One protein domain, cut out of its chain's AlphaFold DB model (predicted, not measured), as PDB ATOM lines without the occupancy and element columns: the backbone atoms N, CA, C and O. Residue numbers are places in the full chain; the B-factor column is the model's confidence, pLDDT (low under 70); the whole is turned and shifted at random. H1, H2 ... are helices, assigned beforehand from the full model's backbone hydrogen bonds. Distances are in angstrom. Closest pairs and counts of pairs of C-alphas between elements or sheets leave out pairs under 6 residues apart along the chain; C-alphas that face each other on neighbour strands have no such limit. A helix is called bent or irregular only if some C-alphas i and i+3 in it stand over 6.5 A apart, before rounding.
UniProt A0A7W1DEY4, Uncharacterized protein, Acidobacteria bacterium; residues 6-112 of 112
ATOM      1  N   THR A   6      18.206 -22.902 -13.282       53.16
ATOM      2  CA  THR A   6      19.057 -21.757 -13.619       53.16
ATOM      3  C   THR A   6      20.251 -21.593 -12.674       53.16
ATOM      4  O   THR A   6      21.356 -21.373 -13.156       53.16
ATOM      5  N   GLU A   7      20.096 -21.757 -11.353       52.16
ATOM      6  CA  GLU A   7      21.215 -21.480 -10.431       52.16
ATOM      7  C   GLU A   7      22.150 -22.672 -10.175       52.16
ATOM      8  O   GLU A   7      23.303 -22.466  -9.798       52.16
ATOM      9  N   LEU A   8      21.711 -23.920 -10.395       55.28
ATOM     10  CA  LEU A   8      22.585 -25.097 -10.233       55.28
ATOM     11  C   LEU A   8      23.787 -25.061 -11.187       55.28
ATOM     12  O   LEU A   8      24.855 -25.572 -10.852       55.28
ATOM     13  N   ASN A   9      23.626 -24.418 -12.344       58.16
ATOM     14  CA  ASN A   9      24.682 -24.268 -13.340       58.16
ATOM     15  C   ASN A   9      25.672 -23.134 -12.994       58.16
ATOM     16  O   ASN A   9      26.784 -23.105 -13.511       58.16
ATOM     17  N   GLU A  10      25.301 -22.214 -12.092       64.94
ATOM     18  CA  GLU A  10      26.117 -21.045 -11.726       64.94
ATOM     19  C   GLU A  10      26.965 -21.234 -10.449       64.94
ATOM     20  O   GLU A  10      27.711 -20.331 -10.059       64.94
ATOM     21  N   GLY A  11      26.887 -22.409  -9.816       76.56
ATOM     22  CA  GLY A  11      27.726 -22.811  -8.683       76.56
ATOM     23  C   GLY A  11      26.979 -22.946  -7.351       76.56
ATOM     24  O   GLY A  11      26.034 -22.221  -7.046       76.56
ATOM     25  N   TRP A  12      27.449 -23.874  -6.511       78.44
ATOM     26  CA  TRP A  12      26.803 -24.281  -5.252       78.44
ATOM     27  C   TRP A  12      26.547 -23.132  -4.260       78.44
ATOM     28  O   TRP A  12      25.565 -23.163  -3.520       78.44
ATOM     29  N   LEU A  13      27.408 -22.110  -4.250       83.50
ATOM     30  CA  LEU A  13      27.306 -20.980  -3.326       83.50
ATOM     31  C   LEU A  13      26.089 -20.094  -3.627       83.50
ATOM     32  O   LEU A  13      25.430 -19.632  -2.697       83.50
ATOM     33  N   LYS A  14      25.765 -19.882  -4.909       79.69
ATOM     34  CA  LYS A  14      24.587 -19.096  -5.308       79.69
ATOM     35  C   LYS A  14      23.307 -19.806  -4.891       79.69
ATOM     36  O   LYS A  14      22.505 -19.222  -4.165       79.69
ATOM     37  N   ALA A  15      23.227 -21.105  -5.188       77.38
ATOM     38  CA  ALA A  15      22.115 -21.937  -4.754       77.38
ATOM     39  C   ALA A  15      21.935 -21.913  -3.227       77.38
ATOM     40  O   ALA A  15      20.814 -21.776  -2.737       77.38
ATOM     41  N   PHE A  16      23.031 -21.985  -2.464       83.31
ATOM     42  CA  PHE A  16      22.988 -21.885  -1.005       83.31
ATOM     43  C   PHE A  16      22.435 -20.537  -0.517       83.31
ATOM     44  O   PHE A  16      21.523 -20.511   0.314       83.31
ATOM     45  N   ILE A  17      22.958 -19.419  -1.033       85.00
ATOM     46  CA  ILE A  17      22.515 -18.066  -0.655       85.00
ATOM     47  C   ILE A  17      21.035 -17.885  -0.968       85.00
ATOM     48  O   ILE A  17      20.281 -17.370  -0.145       85.00
ATOM     49  N   SER A  18      20.611 -18.343  -2.134       82.06
ATOM     50  CA  SER A  18      19.266 -18.101  -2.619       82.06
ATOM     51  C   SER A  18      18.233 -19.007  -1.926       82.06
ATOM     52  O   SER A  18      17.168 -18.539  -1.521       82.06
ATOM     53  N   CYS A  19      18.598 -20.254  -1.587       83.44
ATOM     54  CA  CYS A  19      17.802 -21.109  -0.691       83.44
ATOM     55  C   CYS A  19      17.699 -20.534   0.729       83.44
ATOM     56  O   CYS A  19      16.643 -20.609   1.361       83.44
ATOM     57  N   THR A  20      18.786 -19.950   1.237       87.69
ATOM     58  CA  THR A  20      18.790 -19.283   2.546       87.69
ATOM     59  C   THR A  20      17.875 -18.060   2.521       87.69
ATOM     60  O   THR A  20      17.053 -17.896   3.419       87.69
ATOM     61  N   GLY A  21      17.950 -17.244   1.466       89.44
ATOM     62  CA  GLY A  21      17.067 -16.099   1.254       89.44
ATOM     63  C   GLY A  21      15.593 -16.503   1.208       89.44
ATOM     64  O   GLY A  21      14.785 -15.940   1.947       89.44
ATOM     65  N   ALA A  22      15.254 -17.531   0.427       87.75
ATOM     66  CA  ALA A  22      13.901 -18.081   0.377       87.75
ATOM     67  C   ALA A  22      13.425 -18.571   1.758       87.75
ATOM     68  O   ALA A  22      12.319 -18.250   2.181       87.75
ATOM     69  N   SER A  23      14.289 -19.258   2.511       90.88
ATOM     70  CA  SER A  23      13.956 -19.744   3.859       90.88
ATOM     71  C   SER A  23      13.698 -18.604   4.855       90.88
ATOM     72  O   SER A  23      12.813 -18.703   5.703       90.88
ATOM     73  N   VAL A  24      14.450 -17.501   4.757       93.75
ATOM     74  CA  VAL A  24      14.212 -16.297   5.571       93.75
ATOM     75  C   VAL A  24      12.864 -15.668   5.221       93.75
ATOM     76  O   VAL A  24      12.118 -15.289   6.124       93.75
ATOM     77  N   ILE A  25      12.523 -15.591   3.931       92.56
ATOM     78  CA  ILE A  25      11.219 -15.085   3.480       92.56
ATOM     79  C   ILE A  25      10.089 -15.962   4.032       92.56
ATOM     80  O   ILE A  25       9.145 -15.425   4.613       92.56
ATOM     81  N   ASP A  26      10.209 -17.289   3.950       93.31
ATOM     82  CA  ASP A  26       9.223 -18.231   4.495       93.31
ATOM     83  C   ASP A  26       8.996 -18.023   6.002       93.31
ATOM     84  O   ASP A  26       7.852 -18.016   6.478       93.31
ATOM     85  N   ALA A  27      10.072 -17.799   6.764       93.94
ATOM     86  CA  ALA A  27       9.990 -17.515   8.194       93.94
ATOM     87  C   ALA A  27       9.273 -16.184   8.476       93.94
ATOM     88  O   ALA A  27       8.359 -16.135   9.304       93.94
ATOM     89  N   VAL A  28       9.638 -15.113   7.762       96.50
ATOM     90  CA  VAL A  28       9.000 -13.791   7.892       96.50
ATOM     91  C   VAL A  28       7.507 -13.874   7.576       96.50
ATOM     92  O   VAL A  28       6.682 -13.355   8.331       96.50
ATOM     93  N   VAL A  29       7.144 -14.566   6.498       95.38
ATOM     94  CA  VAL A  29       5.750 -14.746   6.073       95.38
ATOM     95  C   VAL A  29       4.966 -15.547   7.104       95.38
ATOM     96  O   VAL A  29       3.862 -15.153   7.472       95.38
ATOM     97  N   THR A  30       5.545 -16.619   7.642       95.12
ATOM     98  CA  THR A  30       4.915 -17.427   8.695       95.12
ATOM     99  C   THR A  30       4.615 -16.593   9.944       95.12
ATOM    100  O   THR A  30       3.507 -16.651  10.485       95.12
ATOM    101  N   VAL A  31       5.566 -15.759  10.378       95.56
ATOM    102  CA  VAL A  31       5.372 -14.844  11.515       95.56
ATOM    103  C   VAL A  31       4.300 -13.795  11.205       95.56
ATOM    104  O   VAL A  31       3.451 -13.519  12.056       95.56
ATOM    105  N   ALA A  32       4.288 -13.238   9.992       96.44
ATOM    106  CA  ALA A  32       3.280 -12.270   9.569       96.44
ATOM    107  C   ALA A  32       1.866 -12.879   9.544       96.44
ATOM    108  O   ALA A  32       0.927 -12.261  10.053       96.44
ATOM    109  N   ILE A  33       1.718 -14.105   9.029       95.50
ATOM    110  CA  ILE A  33       0.458 -14.867   9.038       95.50
ATOM    111  C   ILE A  33      -0.028 -15.066  10.473       95.50
ATOM    112  O   ILE A  33      -1.187 -14.775  10.778       95.50
ATOM    113  N   TYR A  34       0.856 -15.510  11.372       94.56
ATOM    114  CA  TYR A  34       0.521 -15.665  12.783       94.56
ATOM    115  C   TYR A  34       0.051 -14.346  13.406       94.56
ATOM    116  O   TYR A  34      -1.014 -14.305  14.021       94.56
ATOM    117  N   ALA A  35       0.814 -13.264  13.229       94.56
ATOM    118  CA  ALA A  35       0.500 -11.959  13.800       94.56
ATOM    119  C   ALA A  35      -0.841 -11.409  13.286       94.56
ATOM    120  O   ALA A  35      -1.611 -10.837  14.060       94.56
ATOM    121  N   LEU A  36      -1.140 -11.606  11.999       95.25
ATOM    122  CA  LEU A  36      -2.415 -11.224  11.400       95.25
ATOM    123  C   LEU A  36      -3.573 -12.033  11.997       95.25
ATOM    124  O   LEU A  36      -4.547 -11.452  12.475       95.25
ATOM    125  N   LEU A  37      -3.467 -13.363  12.017       93.88
ATOM    126  CA  LEU A  37      -4.531 -14.227  12.529       93.88
ATOM    127  C   LEU A  37      -4.754 -14.039  14.030       93.88
ATOM    128  O   LEU A  37      -5.900 -13.996  14.465       93.88
ATOM    129  N   ALA A  38      -3.695 -13.846  14.816       92.56
ATOM    130  CA  ALA A  38      -3.795 -13.606  16.256       92.56
ATOM    131  C   ALA A  38      -4.537 -12.302  16.601       92.56
ATOM    132  O   ALA A  38      -5.101 -12.194  17.689       92.56
ATOM    133  N   ARG A  39      -4.573 -11.322  15.686       92.44
ATOM    134  CA  ARG A  39      -5.386 -10.101  15.836       92.44
ATOM    135  C   ARG A  39      -6.861 -10.320  15.510       92.44
ATOM    136  O   ARG A  39      -7.707  -9.621  16.056       92.44
ATOM    137  N   LEU A  40      -7.166 -11.254  14.612       91.06
ATOM    138  CA  LEU A  40      -8.520 -11.479  14.099       91.06
ATOM    139  C   LEU A  40      -9.271 -12.581  14.854       91.06
ATOM    140  O   LEU A  40     -10.499 -12.583  14.892       91.06
ATOM    141  N   MET A  41      -8.554 -13.544  15.427       89.75
ATOM    142  CA  MET A  41      -9.140 -14.737  16.026       89.75
ATOM    143  C   MET A  41      -8.289 -15.284  17.172       89.75
ATOM    144  O   MET A  41      -7.079 -15.077  17.238       89.75
ATOM    145  N   LYS A  42      -8.936 -16.018  18.089       84.75
ATOM    146  CA  LYS A  42      -8.241 -16.647  19.218       84.75
ATOM    147  C   LYS A  42      -7.231 -17.692  18.710       84.75
ATOM    148  O   LYS A  42      -7.629 -18.559  17.922       84.75
ATOM    149  N   PRO A  43      -5.969 -17.653  19.180       80.38
ATOM    150  CA  PRO A  43      -4.993 -18.699  18.897       80.38
ATOM    151  C   PRO A  43      -5.515 -20.061  19.376       80.38
ATOM    152  O   PRO A  43      -6.267 -20.119  20.349       80.38
ATOM    153  N   ASN A  44      -5.085 -21.146  18.724       78.31
ATOM    154  CA  ASN A  44      -5.377 -22.537  19.112       78.31
ATOM    155  C   ASN A  44      -6.795 -23.070  18.783       78.31
ATOM    156  O   ASN A  44      -7.239 -24.065  19.348       78.31
ATOM    157  N   ASN A  45      -7.522 -22.444  17.851       86.81
ATOM    158  CA  ASN A  45      -8.744 -23.019  17.265       86.81
ATOM    159  C   ASN A  45      -8.418 -23.708  15.924       86.81
ATOM    160  O   ASN A  45      -7.561 -23.231  15.187       86.81
ATOM    161  N   ALA A  46      -9.139 -24.764  15.535       89.19
ATOM    162  CA  ALA A  46      -9.013 -25.389  14.212       89.19
ATOM    163  C   ALA A  46      -9.131 -24.363  13.067       89.19
ATOM    164  O   ALA A  46      -8.368 -24.404  12.105       89.19
ATOM    165  N   LYS A  47     -10.022 -23.370  13.218       91.19
ATOM    166  CA  LYS A  47     -10.171 -22.258  12.260       91.19
ATOM    167  C   LYS A  47      -8.896 -21.419  12.104       91.19
ATOM    168  O   LYS A  47      -8.643 -20.920  11.015       91.19
ATOM    169  N   PHE A  48      -8.094 -21.297  13.163       92.12
ATOM    170  CA  PHE A  48      -6.816 -20.588  13.141       92.12
ATOM    171  C   PHE A  48      -5.808 -21.313  12.248       92.12
ATOM    172  O   PHE A  48      -5.212 -20.706  11.366       92.12
ATOM    173  N   TYR A  49      -5.652 -22.625  12.439       93.12
ATOM    174  CA  TYR A  49      -4.713 -23.432  11.657       93.12
ATOM    175  C   TYR A  49      -5.137 -23.563  10.195       93.12
ATOM    176  O   TYR A  49      -4.297 -23.465   9.307       93.12
ATOM    177  N   ILE A  50      -6.441 -23.698   9.932       94.38
ATOM    178  CA  ILE A  50      -6.977 -23.659   8.565       94.38
ATOM    179  C   ILE A  50      -6.700 -22.293   7.930       94.38
ATOM    180  O   ILE A  50      -6.224 -22.233   6.801       94.38
ATOM    181  N   GLY A  51      -6.933 -21.196   8.659       94.25
ATOM    182  CA  GLY A  51      -6.602 -19.850   8.189       94.25
ATOM    183  C   GLY A  51      -5.114 -19.690   7.873       94.25
ATOM    184  O   GLY A  51      -4.770 -19.126   6.838       94.25
ATOM    185  N   ALA A  52      -4.233 -20.240   8.712       93.94
ATOM    186  CA  ALA A  52      -2.790 -20.208   8.489       93.94
ATOM    187  C   ALA A  52      -2.384 -21.013   7.248       93.94
ATOM    188  O   ALA A  52      -1.584 -20.529   6.451       93.94
ATOM    189  N   ALA A  53      -2.975 -22.195   7.050       94.81
ATOM    190  CA  ALA A  53      -2.745 -23.018   5.866       94.81
ATOM    191  C   ALA A  53      -3.201 -22.310   4.584       94.81
ATOM    192  O   ALA A  53      -2.461 -22.265   3.606       94.81
ATOM    193  N   VAL A  54      -4.394 -21.704   4.596       95.38
ATOM    194  CA  VAL A  54      -4.941 -20.973   3.442       95.38
ATOM    195  C   VAL A  54      -4.095 -19.745   3.116       95.38
ATOM    196  O   VAL A  54      -3.772 -19.522   1.953       95.38
ATOM    197  N   LEU A  55      -3.699 -18.956   4.117       95.06
ATOM    198  CA  LEU A  55      -2.826 -17.804   3.887       95.06
ATOM    199  C   LEU A  55      -1.441 -18.233   3.391       95.06
ATOM    200  O   LEU A  55      -0.921 -17.614   2.469       95.06
ATOM    201  N   GLY A  56      -0.882 -19.321   3.931       94.12
ATOM    202  CA  GLY A  56       0.358 -19.917   3.434       94.12
ATOM    203  C   GLY A  56       0.237 -20.345   1.970       94.12
ATOM    204  O   GLY A  56       1.072 -19.981   1.148       94.12
ATOM    205  N   ALA A  57      -0.849 -21.025   1.606       92.88
ATOM    206  CA  ALA A  57      -1.134 -21.412   0.227       92.88
ATOM    207  C   ALA A  57      -1.190 -20.196  -0.716       92.88
ATOM    208  O   ALA A  57      -0.550 -20.190  -1.766       92.88
ATOM    209  N   LEU A  58      -1.917 -19.144  -0.327       94.00
ATOM    210  CA  LEU A  58      -2.044 -17.917  -1.120       94.00
ATOM    211  C   LEU A  58      -0.705 -17.189  -1.280       94.00
ATOM    212  O   LEU A  58      -0.378 -16.742  -2.380       94.00
ATOM    213  N   CYS A  59       0.085 -17.099  -0.209       92.75
ATOM    214  CA  CYS A  59       1.419 -16.512  -0.259       92.75
ATOM    215  C   CYS A  59       2.347 -17.300  -1.191       92.75
ATOM    216  O   CYS A  59       3.005 -16.687  -2.025       92.75
ATOM    217  N   ALA A  60       2.352 -18.637  -1.118       90.38
ATOM    218  CA  ALA A  60       3.152 -19.473  -2.015       90.38
ATOM    219  C   ALA A  60       2.802 -19.228  -3.486       90.38
ATOM    220  O   ALA A  60       3.690 -19.064  -4.320       90.38
ATOM    221  N   VAL A  61       1.506 -19.140  -3.801       90.06
ATOM    222  CA  VAL A  61       1.057 -18.844  -5.165       90.06
ATOM    223  C   VAL A  61       1.525 -17.463  -5.618       90.06
ATOM    224  O   VAL A  61       2.061 -17.328  -6.717       90.06
ATOM    225  N   GLY A  62       1.373 -16.451  -4.760       89.44
ATOM    226  CA  GLY A  62       1.814 -15.089  -5.048       89.44
ATOM    227  C   GLY A  62       3.321 -14.989  -5.297       89.44
ATOM    228  O   GLY A  62       3.735 -14.348  -6.261       89.44
ATOM    229  N   PHE A  63       4.142 -15.644  -4.471       88.06
ATOM    230  CA  PHE A  63       5.597 -15.633  -4.641       88.06
ATOM    231  C   PHE A  63       6.046 -16.338  -5.915       88.06
ATOM    232  O   PHE A  63       6.886 -15.795  -6.627       88.06
ATOM    233  N   GLU A  64       5.459 -17.487  -6.248       87.88
ATOM    234  CA  GLU A  64       5.776 -18.191  -7.494       87.88
ATOM    235  C   GLU A  64       5.405 -17.359  -8.726       87.88
ATOM    236  O   GLU A  64       6.190 -17.240  -9.664       87.88
ATOM    237  N   TRP A  65       4.242 -16.701  -8.712       87.00
ATOM    238  CA  TRP A  65       3.841 -15.811  -9.803       87.00
ATOM    239  C   TRP A  65       4.781 -14.614  -9.957       87.00
ATOM    240  O   TRP A  65       5.131 -14.247 -11.079       87.00
ATOM    241  N   LEU A  66       5.212 -14.009  -8.846       87.12
ATOM    242  CA  LEU A  66       6.194 -12.925  -8.868       87.12
ATOM    243  C   LEU A  66       7.538 -13.419  -9.410       87.12
ATOM    244  O   LEU A  66       8.097 -12.786 -10.304       87.12
ATOM    245  N   ALA A  67       8.022 -14.563  -8.933       83.75
ATOM    246  CA  ALA A  67       9.285 -15.134  -9.376       83.75
ATOM    247  C   ALA A  67       9.287 -15.420 -10.882       83.75
ATOM    248  O   ALA A  67      10.241 -15.057 -11.571       83.75
ATOM    249  N   PHE A  68       8.189 -15.956 -11.423       82.81
ATOM    250  CA  PHE A  68       8.028 -16.108 -12.868       82.81
ATOM    251  C   PHE A  68       7.969 -14.775 -13.605       82.81
ATOM    252  O   PHE A  68       8.608 -14.609 -14.642       82.81
ATOM    253  N   ARG A  69       7.225 -13.799 -13.074       85.75
ATOM    254  CA  ARG A  69       7.048 -12.490 -13.716       85.75
ATOM    255  C   ARG A  69       8.348 -11.693 -13.815       85.75
ATOM    256  O   ARG A  69       8.502 -10.931 -14.776       85.75
ATOM    257  N   PHE A  70       9.236 -11.847 -12.835       84.50
ATOM    258  CA  PHE A  70      10.561 -11.227 -12.796       84.50
ATOM    259  C   PHE A  70      11.667 -12.108 -13.391       84.50
ATOM    260  O   PHE A  70      12.806 -11.655 -13.488       84.50
ATOM    261  N   GLY A  71      11.349 -13.338 -13.808       78.94
ATOM    262  CA  GLY A  71      12.323 -14.278 -14.362       78.94
ATOM    263  C   GLY A  71      13.385 -14.723 -13.354       78.94
ATOM    264  O   GLY A  71      14.499 -15.042 -13.756       78.94
ATOM    265  N   TRP A  72      13.067 -14.718 -12.054       77.44
ATOM    266  CA  TRP A  72      14.000 -15.115 -10.993       77.44
ATOM    267  C   TRP A  72      14.342 -16.602 -11.049       77.44
ATOM    268  O   TRP A  72      15.481 -16.979 -10.794       77.44
ATOM    269  N   TRP A  73      13.383 -17.451 -11.419       74.31
ATOM    270  CA  TRP A  73      13.631 -18.864 -11.689       74.31
ATOM    271  C   TRP A  73      12.616 -19.441 -12.674       74.31
ATOM    272  O   TRP A  73      11.575 -18.845 -12.953       74.31
ATOM    273  N   SER A  74      12.935 -20.626 -13.195       76.50
ATOM    274  CA  SER A  74      12.051 -21.414 -14.050       76.50
ATOM    275  C   SER A  74      11.992 -22.854 -13.563       76.50
ATOM    276  O   SER A  74      12.991 -23.423 -13.114       76.50
ATOM    277  N   TYR A  75      10.819 -23.467 -13.691       78.62
ATOM    278  CA  TYR A  75      10.643 -24.882 -13.397       78.62
ATOM    279  C   TYR A  75      11.425 -25.761 -14.372       78.62
ATOM    280  O   TYR A  75      11.583 -25.423 -15.547       78.62
ATOM    281  N   SER A  76      11.919 -26.891 -13.861       75.06
ATOM    282  CA  SER A  76      12.463 -27.960 -14.697       75.06
ATOM    283  C   SER A  76      11.338 -28.822 -15.265       75.06
ATOM    284  O   SER A  76      10.224 -28.819 -14.738       75.06
ATOM    285  N   GLU A  77      11.650 -29.635 -16.274       75.56
ATOM    286  CA  GLU A  77      10.710 -30.622 -16.830       75.56
ATOM    287  C   GLU A  77      10.213 -31.651 -15.798       75.56
ATOM    288  O   GLU A  77       9.187 -32.293 -15.997       75.56
ATOM    289  N   GLN A  78      10.919 -31.807 -14.676       77.75
ATOM    290  CA  GLN A  78      10.569 -32.743 -13.603       77.75
ATOM    291  C   GLN A  78       9.649 -32.116 -12.544       77.75
ATOM    292  O   GLN A  78       9.165 -32.816 -11.652       77.75
ATOM    293  N   MET A  79       9.422 -30.800 -12.592       78.19
ATOM    294  CA  MET A  79       8.585 -30.108 -11.618       78.19
ATOM    295  C   MET A  79       7.108 -30.390 -11.900       78.19
ATOM    296  O   MET A  79       6.568 -30.000 -12.933       78.19
ATOM    297  N   VAL A  80       6.418 -31.007 -10.940       83.75
ATOM    298  CA  VAL A  80       4.962 -31.165 -11.019       83.75
ATOM    299  C   VAL A  80       4.302 -29.808 -10.780       83.75
ATOM    300  O   VAL A  80       4.434 -29.226  -9.700       83.75
ATOM    301  N   VAL A  81       3.584 -29.318 -11.788       85.62
ATOM    302  CA  VAL A  81       2.845 -28.050 -11.747       85.62
ATOM    303  C   VAL A  81       1.362 -28.334 -11.549       85.62
ATOM    304  O   VAL A  81       0.795 -29.213 -12.198       85.62
ATOM    305  N   LEU A  82       0.718 -27.583 -10.656       83.25
ATOM    306  CA  LEU A  82      -0.729 -27.612 -10.493       83.25
ATOM    307  C   LEU A  82      -1.387 -26.892 -11.682       83.25
ATOM    308  O   LEU A  82      -1.236 -25.674 -11.805       83.25
ATOM    309  N   PRO A  83      -2.164 -27.592 -12.531       72.81
ATOM    310  CA  PRO A  83      -2.660 -27.038 -13.795       72.81
ATOM    311  C   PRO A  83      -3.641 -25.875 -13.605       72.81
ATOM    312  O   PRO A  83      -3.752 -25.017 -14.471       72.81
ATOM    313  N   VAL A  84      -4.336 -25.823 -12.466       77.06
ATOM    314  CA  VAL A  84      -5.322 -24.772 -12.160       77.06
ATOM    315  C   VAL A  84      -4.653 -23.459 -11.750       77.06
ATOM    316  O   VAL A  84      -5.183 -22.386 -12.016       77.06
ATOM    317  N   ILE A  85      -3.502 -23.539 -11.081       77.12
ATOM    318  CA  ILE A  85      -2.865 -22.395 -10.411       77.12
ATOM    319  C   ILE A  85      -1.593 -21.949 -11.152       77.12
ATOM    320  O   ILE A  85      -1.109 -20.834 -10.962       77.12
ATOM    321  N   GLY A  86      -1.045 -22.813 -12.013       78.94
ATOM    322  CA  GLY A  86       0.192 -22.556 -12.748       78.94
ATOM    323  C   GLY A  86       1.431 -22.522 -11.853       78.94
ATOM    324  O   GLY A  86       2.458 -21.988 -12.253       78.94
ATOM    325  N   THR A  87       1.342 -23.064 -10.636       82.50
ATOM    326  CA  THR A  87       2.423 -23.060  -9.646       82.50
ATOM    327  C   THR A  87       2.894 -24.468  -9.339       82.50
ATOM    328  O   THR A  87       2.177 -25.454  -9.515       82.50
ATOM    329  N   GLY A  88       4.132 -24.572  -8.882       85.00
ATOM    330  CA  GLY A  88       4.727 -25.823  -8.471       85.00
ATOM    331  C   GLY A  88       3.967 -26.435  -7.303       85.00
ATOM    332  O   GLY A  88       3.623 -25.751  -6.338       85.00
ATOM    333  N   LEU A  89       3.775 -27.750  -7.352       86.62
ATOM    334  CA  LEU A  89       3.137 -28.499  -6.275       86.62
ATOM    335  C   LEU A  89       3.925 -28.378  -4.964       86.62
ATOM    336  O   LEU A  89       3.344 -28.228  -3.892       86.62
ATOM    337  N   LEU A  90       5.256 -28.432  -5.050       86.06
ATOM    338  CA  LEU A  90       6.120 -28.443  -3.872       86.06
ATOM    339  C   LEU A  90       6.124 -27.101  -3.114       86.06
ATOM    340  O   LEU A  90       5.858 -27.136  -1.918       86.06
ATOM    341  N   PRO A  91       6.361 -25.940  -3.761       84.12
ATOM    342  CA  PRO A  91       6.258 -24.632  -3.108       84.12
ATOM    343  C   PRO A  91       4.881 -24.399  -2.483       84.12
ATOM    344  O   PRO A  91       4.774 -23.908  -1.359       84.12
ATOM    345  N   PHE A  92       3.826 -24.819  -3.189       88.88
ATOM    346  CA  PHE A  92       2.457 -24.723  -2.703       88.88
ATOM    347  C   PHE A  92       2.257 -25.519  -1.409       88.88
ATOM    348  O   PHE A  92       1.844 -24.954  -0.395       88.88
ATOM    349  N   ILE A  93       2.588 -26.815  -1.408       90.06
ATOM    350  CA  ILE A  93       2.447 -27.666  -0.218       90.06
ATOM    351  C   ILE A  93       3.371 -27.188   0.907       90.06
ATOM    352  O   ILE A  93       2.949 -27.184   2.063       90.06
ATOM    353  N   GLN A  94       4.593 -26.754   0.580       91.12
ATOM    354  CA  GLN A  94       5.590 -26.311   1.551       91.12
ATOM    355  C   GLN A  94       5.021 -25.221   2.455       91.12
ATOM    356  O   GLN A  94       4.920 -25.453   3.654       91.12
ATOM    357  N   LEU A  95       4.587 -24.079   1.917       90.69
ATOM    358  CA  LEU A  95       4.112 -22.977   2.762       90.69
ATOM    359  C   LEU A  95       2.732 -23.257   3.382       90.69
ATOM    360  O   LEU A  95       2.462 -22.833   4.506       90.69
ATOM    361  N   THR A  96       1.885 -24.026   2.685       93.38
ATOM    362  CA  THR A  96       0.568 -24.465   3.186       93.38
ATOM    363  C   THR A  96       0.692 -25.301   4.458       93.38
ATOM    364  O   THR A  96      -0.124 -25.158   5.367       93.38
ATOM    365  N   VAL A  97       1.700 -26.174   4.539       94.75
ATOM    366  CA  VAL A  97       1.946 -27.032   5.711       94.75
ATOM    367  C   VAL A  97       2.866 -26.347   6.718       94.75
ATOM    368  O   VAL A  97       2.620 -26.415   7.921       94.75
ATOM    369  N   LEU A  98       3.901 -25.642   6.254       93.38
ATOM    370  CA  LEU A  98       4.893 -25.000   7.114       93.38
ATOM    371  C   LEU A  98       4.250 -23.984   8.059       93.38
ATOM    372  O   LEU A  98       4.514 -24.034   9.257       93.38
ATOM    373  N   ALA A  99       3.377 -23.108   7.551       93.12
ATOM    374  CA  ALA A  99       2.758 -22.063   8.361       93.12
ATOM    375  C   ALA A  99       1.970 -22.615   9.571       93.12
ATOM    376  O   ALA A  99       2.289 -22.245  10.706       93.12
ATOM    377  N   PRO A 100       0.975 -23.513   9.407       93.56
ATOM    378  CA  PRO A 100       0.245 -24.064  10.547       93.56
ATOM    379  C   PRO A 100       1.127 -24.932  11.456       93.56
ATOM    380  O   PRO A 100       0.986 -24.844  12.677       93.56
ATOM    381  N   SER A 101       2.048 -25.732  10.903       94.00
ATOM    382  CA  SER A 101       2.925 -26.605  11.696       94.00
ATOM    383  C   SER A 101       3.917 -25.819  12.552       94.00
ATOM    384  O   SER A 101       4.073 -26.126  13.733       94.00
ATOM    385  N   ALA A 102       4.547 -24.781  11.999       93.44
ATOM    386  CA  ALA A 102       5.477 -23.924  12.731       93.44
ATOM    387  C   ALA A 102       4.773 -23.187  13.876       93.44
ATOM    388  O   ALA A 102       5.276 -23.156  14.999       93.44
ATOM    389  N   ILE A 103       3.573 -22.654  13.621       91.75
ATOM    390  CA  ILE A 103       2.765 -21.994  14.652       91.75
ATOM    391  C   ILE A 103       2.367 -22.981  15.752       91.75
ATOM    392  O   ILE A 103       2.436 -22.650  16.937       91.75
ATOM    393  N   TRP A 104       1.940 -24.187  15.379       92.81
ATOM    394  CA  TRP A 104       1.565 -25.221  16.338       92.81
ATOM    395  C   TRP A 104       2.744 -25.626  17.233       92.81
ATOM    396  O   TRP A 104       2.601 -25.636  18.457       92.81
ATOM    397  N   LEU A 105       3.917 -25.879  16.642       92.50
ATOM    398  CA  LEU A 105       5.140 -26.206  17.380       92.50
ATOM    399  C   LEU A 105       5.560 -25.072  18.322       92.50
ATOM    400  O   LEU A 105       5.845 -25.320  19.493       92.50
ATOM    401  N   ALA A 106       5.542 -23.824  17.848       90.06
ATOM    402  CA  ALA A 106       5.857 -22.660  18.675       90.06
ATOM    403  C   ALA A 106       4.878 -22.506  19.853       90.06
ATOM    404  O   ALA A 106       5.285 -22.169  20.964       90.06
ATOM    405  N   GLY A 107       3.592 -22.802  19.632       86.31
ATOM    406  CA  GLY A 107       2.583 -22.835  20.687       86.31
ATOM    407  C   GLY A 107       2.873 -23.894  21.752       86.31
ATOM    408  O   GLY A 107       2.721 -23.610  22.935       86.31
ATOM    409  N   LYS A 108       3.349 -25.079  21.348       85.62
ATOM    410  CA  LYS A 108       3.710 -26.163  22.275       85.62
ATOM    411  C   LYS A 108       4.935 -25.847  23.124       85.62
ATOM    412  O   LYS A 108       4.936 -26.172  24.302       85.62
ATOM    413  N   LEU A 109       5.938 -25.176  22.559       82.56
ATOM    414  CA  LEU A 109       7.132 -24.756  23.304       82.56
ATOM    415  C   LEU A 109       6.828 -23.710  24.381       82.56
ATOM    416  O   LEU A 109       7.518 -23.667  25.387       82.56
ATOM    417  N   LYS A 110       5.798 -22.881  24.188       71.50
ATOM    418  CA  LYS A 110       5.370 -21.898  25.194       71.50
ATOM    419  C   LYS A 110       4.696 -22.543  26.417       71.50
ATOM    420  O   LYS A 110       4.605 -21.901  27.457       71.50
ATOM    421  N   GLU A 111       4.168 -23.759  26.279       58.66
ATOM    422  CA  GLU A 111       3.508 -24.497  27.368       58.66
ATOM    423  C   GLU A 111       4.496 -25.291  28.252       58.66
ATOM    424  O   GLU A 111       4.059 -25.887  29.235       58.66
ATOM    425  N   ILE A 112       5.792 -25.307  27.907       52.59
ATOM    426  CA  ILE A 112       6.896 -25.944  28.651       52.59
ATOM    427  C   ILE A 112       7.622 -24.883  29.480       52.59
ATOM    428  O   ILE A 112       7.927 -25.177  30.656       52.59
TER     429      ILE A 112
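This is residues 6 to 112 of the 112 residues of an uncharacterized protein of Acidobacteria bacterium (UniProt A0A7W1DEY4). Three long helices cross one another: H1 and H2 form a hairpin splayed into a V, joined by a tight turn at its closed end, and H3 crosses over one side of the V, touching both arms. Residues 9 to 14 and 19 to 24, in and before the first half of H1, stick out, and a long link after H2 folds back to the start of H3. The printed part has 107 residues with three named helices, in the order H1, H2, H3, and no named strand; the class is all helix. It is only just compact, close to loose, with a radius of gyration of the C-alphas of 15.6 A, and it spans 46 by 33 by 21 A.

Begin at Thr 6 and go on to C-alpha 12 at (26.803, -24.281, -5.252), where H1 begins; it takes residues 12 to 40, 42.3 A from first to last C-alpha. After five residues, look for C-alpha 46 at (-9.013, -25.389, 14.212): there H2 begins, residues 46 to 70, 36.2 A long. H3 takes residues 89 to 110, 32.2 A long, and ends at C-alpha 110 at (5.370, -21.898, 25.194). H3 is neither bent nor irregular, but only just: C-alphas 96 and 99 are 6.1 A apart.

Look first at residues 29 to 37 of H1, which alone touch H2, by its residues 48 to 59; the closest C-alphas, those of Ile 33 and Ala 52, are 6.3 A apart. H1 and H2 form a helical hairpin and run opposite ways at a steep tilt of 40 degrees. H2 and H3 also form a helical hairpin, opposite ways at a steep tilt of 42 degrees. H3 touches H2 with residues 91 to 100 alone, and the closest C-alphas, those of Ala 53 and Thr 96, are 4.5 A apart. Residues 95 to 103 of H3 touch residues 26 to 34 of H1, with the C-alphas of Thr 30 and Ala 99 closest at 5.1 A. H1 and H3 run the same way at a steep tilt of 59 degrees. In H1 and H2 every O i to N i+4 pair is within hydrogen-bond range; in H3, 17 of 18 are.

The two C-alphas farthest apart, those of Asn 9 and Lys 42, are 46.9 A apart. The printed part has no cut, and it ends at Ile 112, the chain's last residue. The link from H1 to H2 is tight; that from H2 to H3, residues 71 to 88, is long, and within it residues 81 to 82 pair with residues 87 to 88, antiparallel. Look to the B-factor column for the model's confidence: the mean pLDDT of the printed part is 85.5, and residues 6 to 10 and 111 to 112 are under 70.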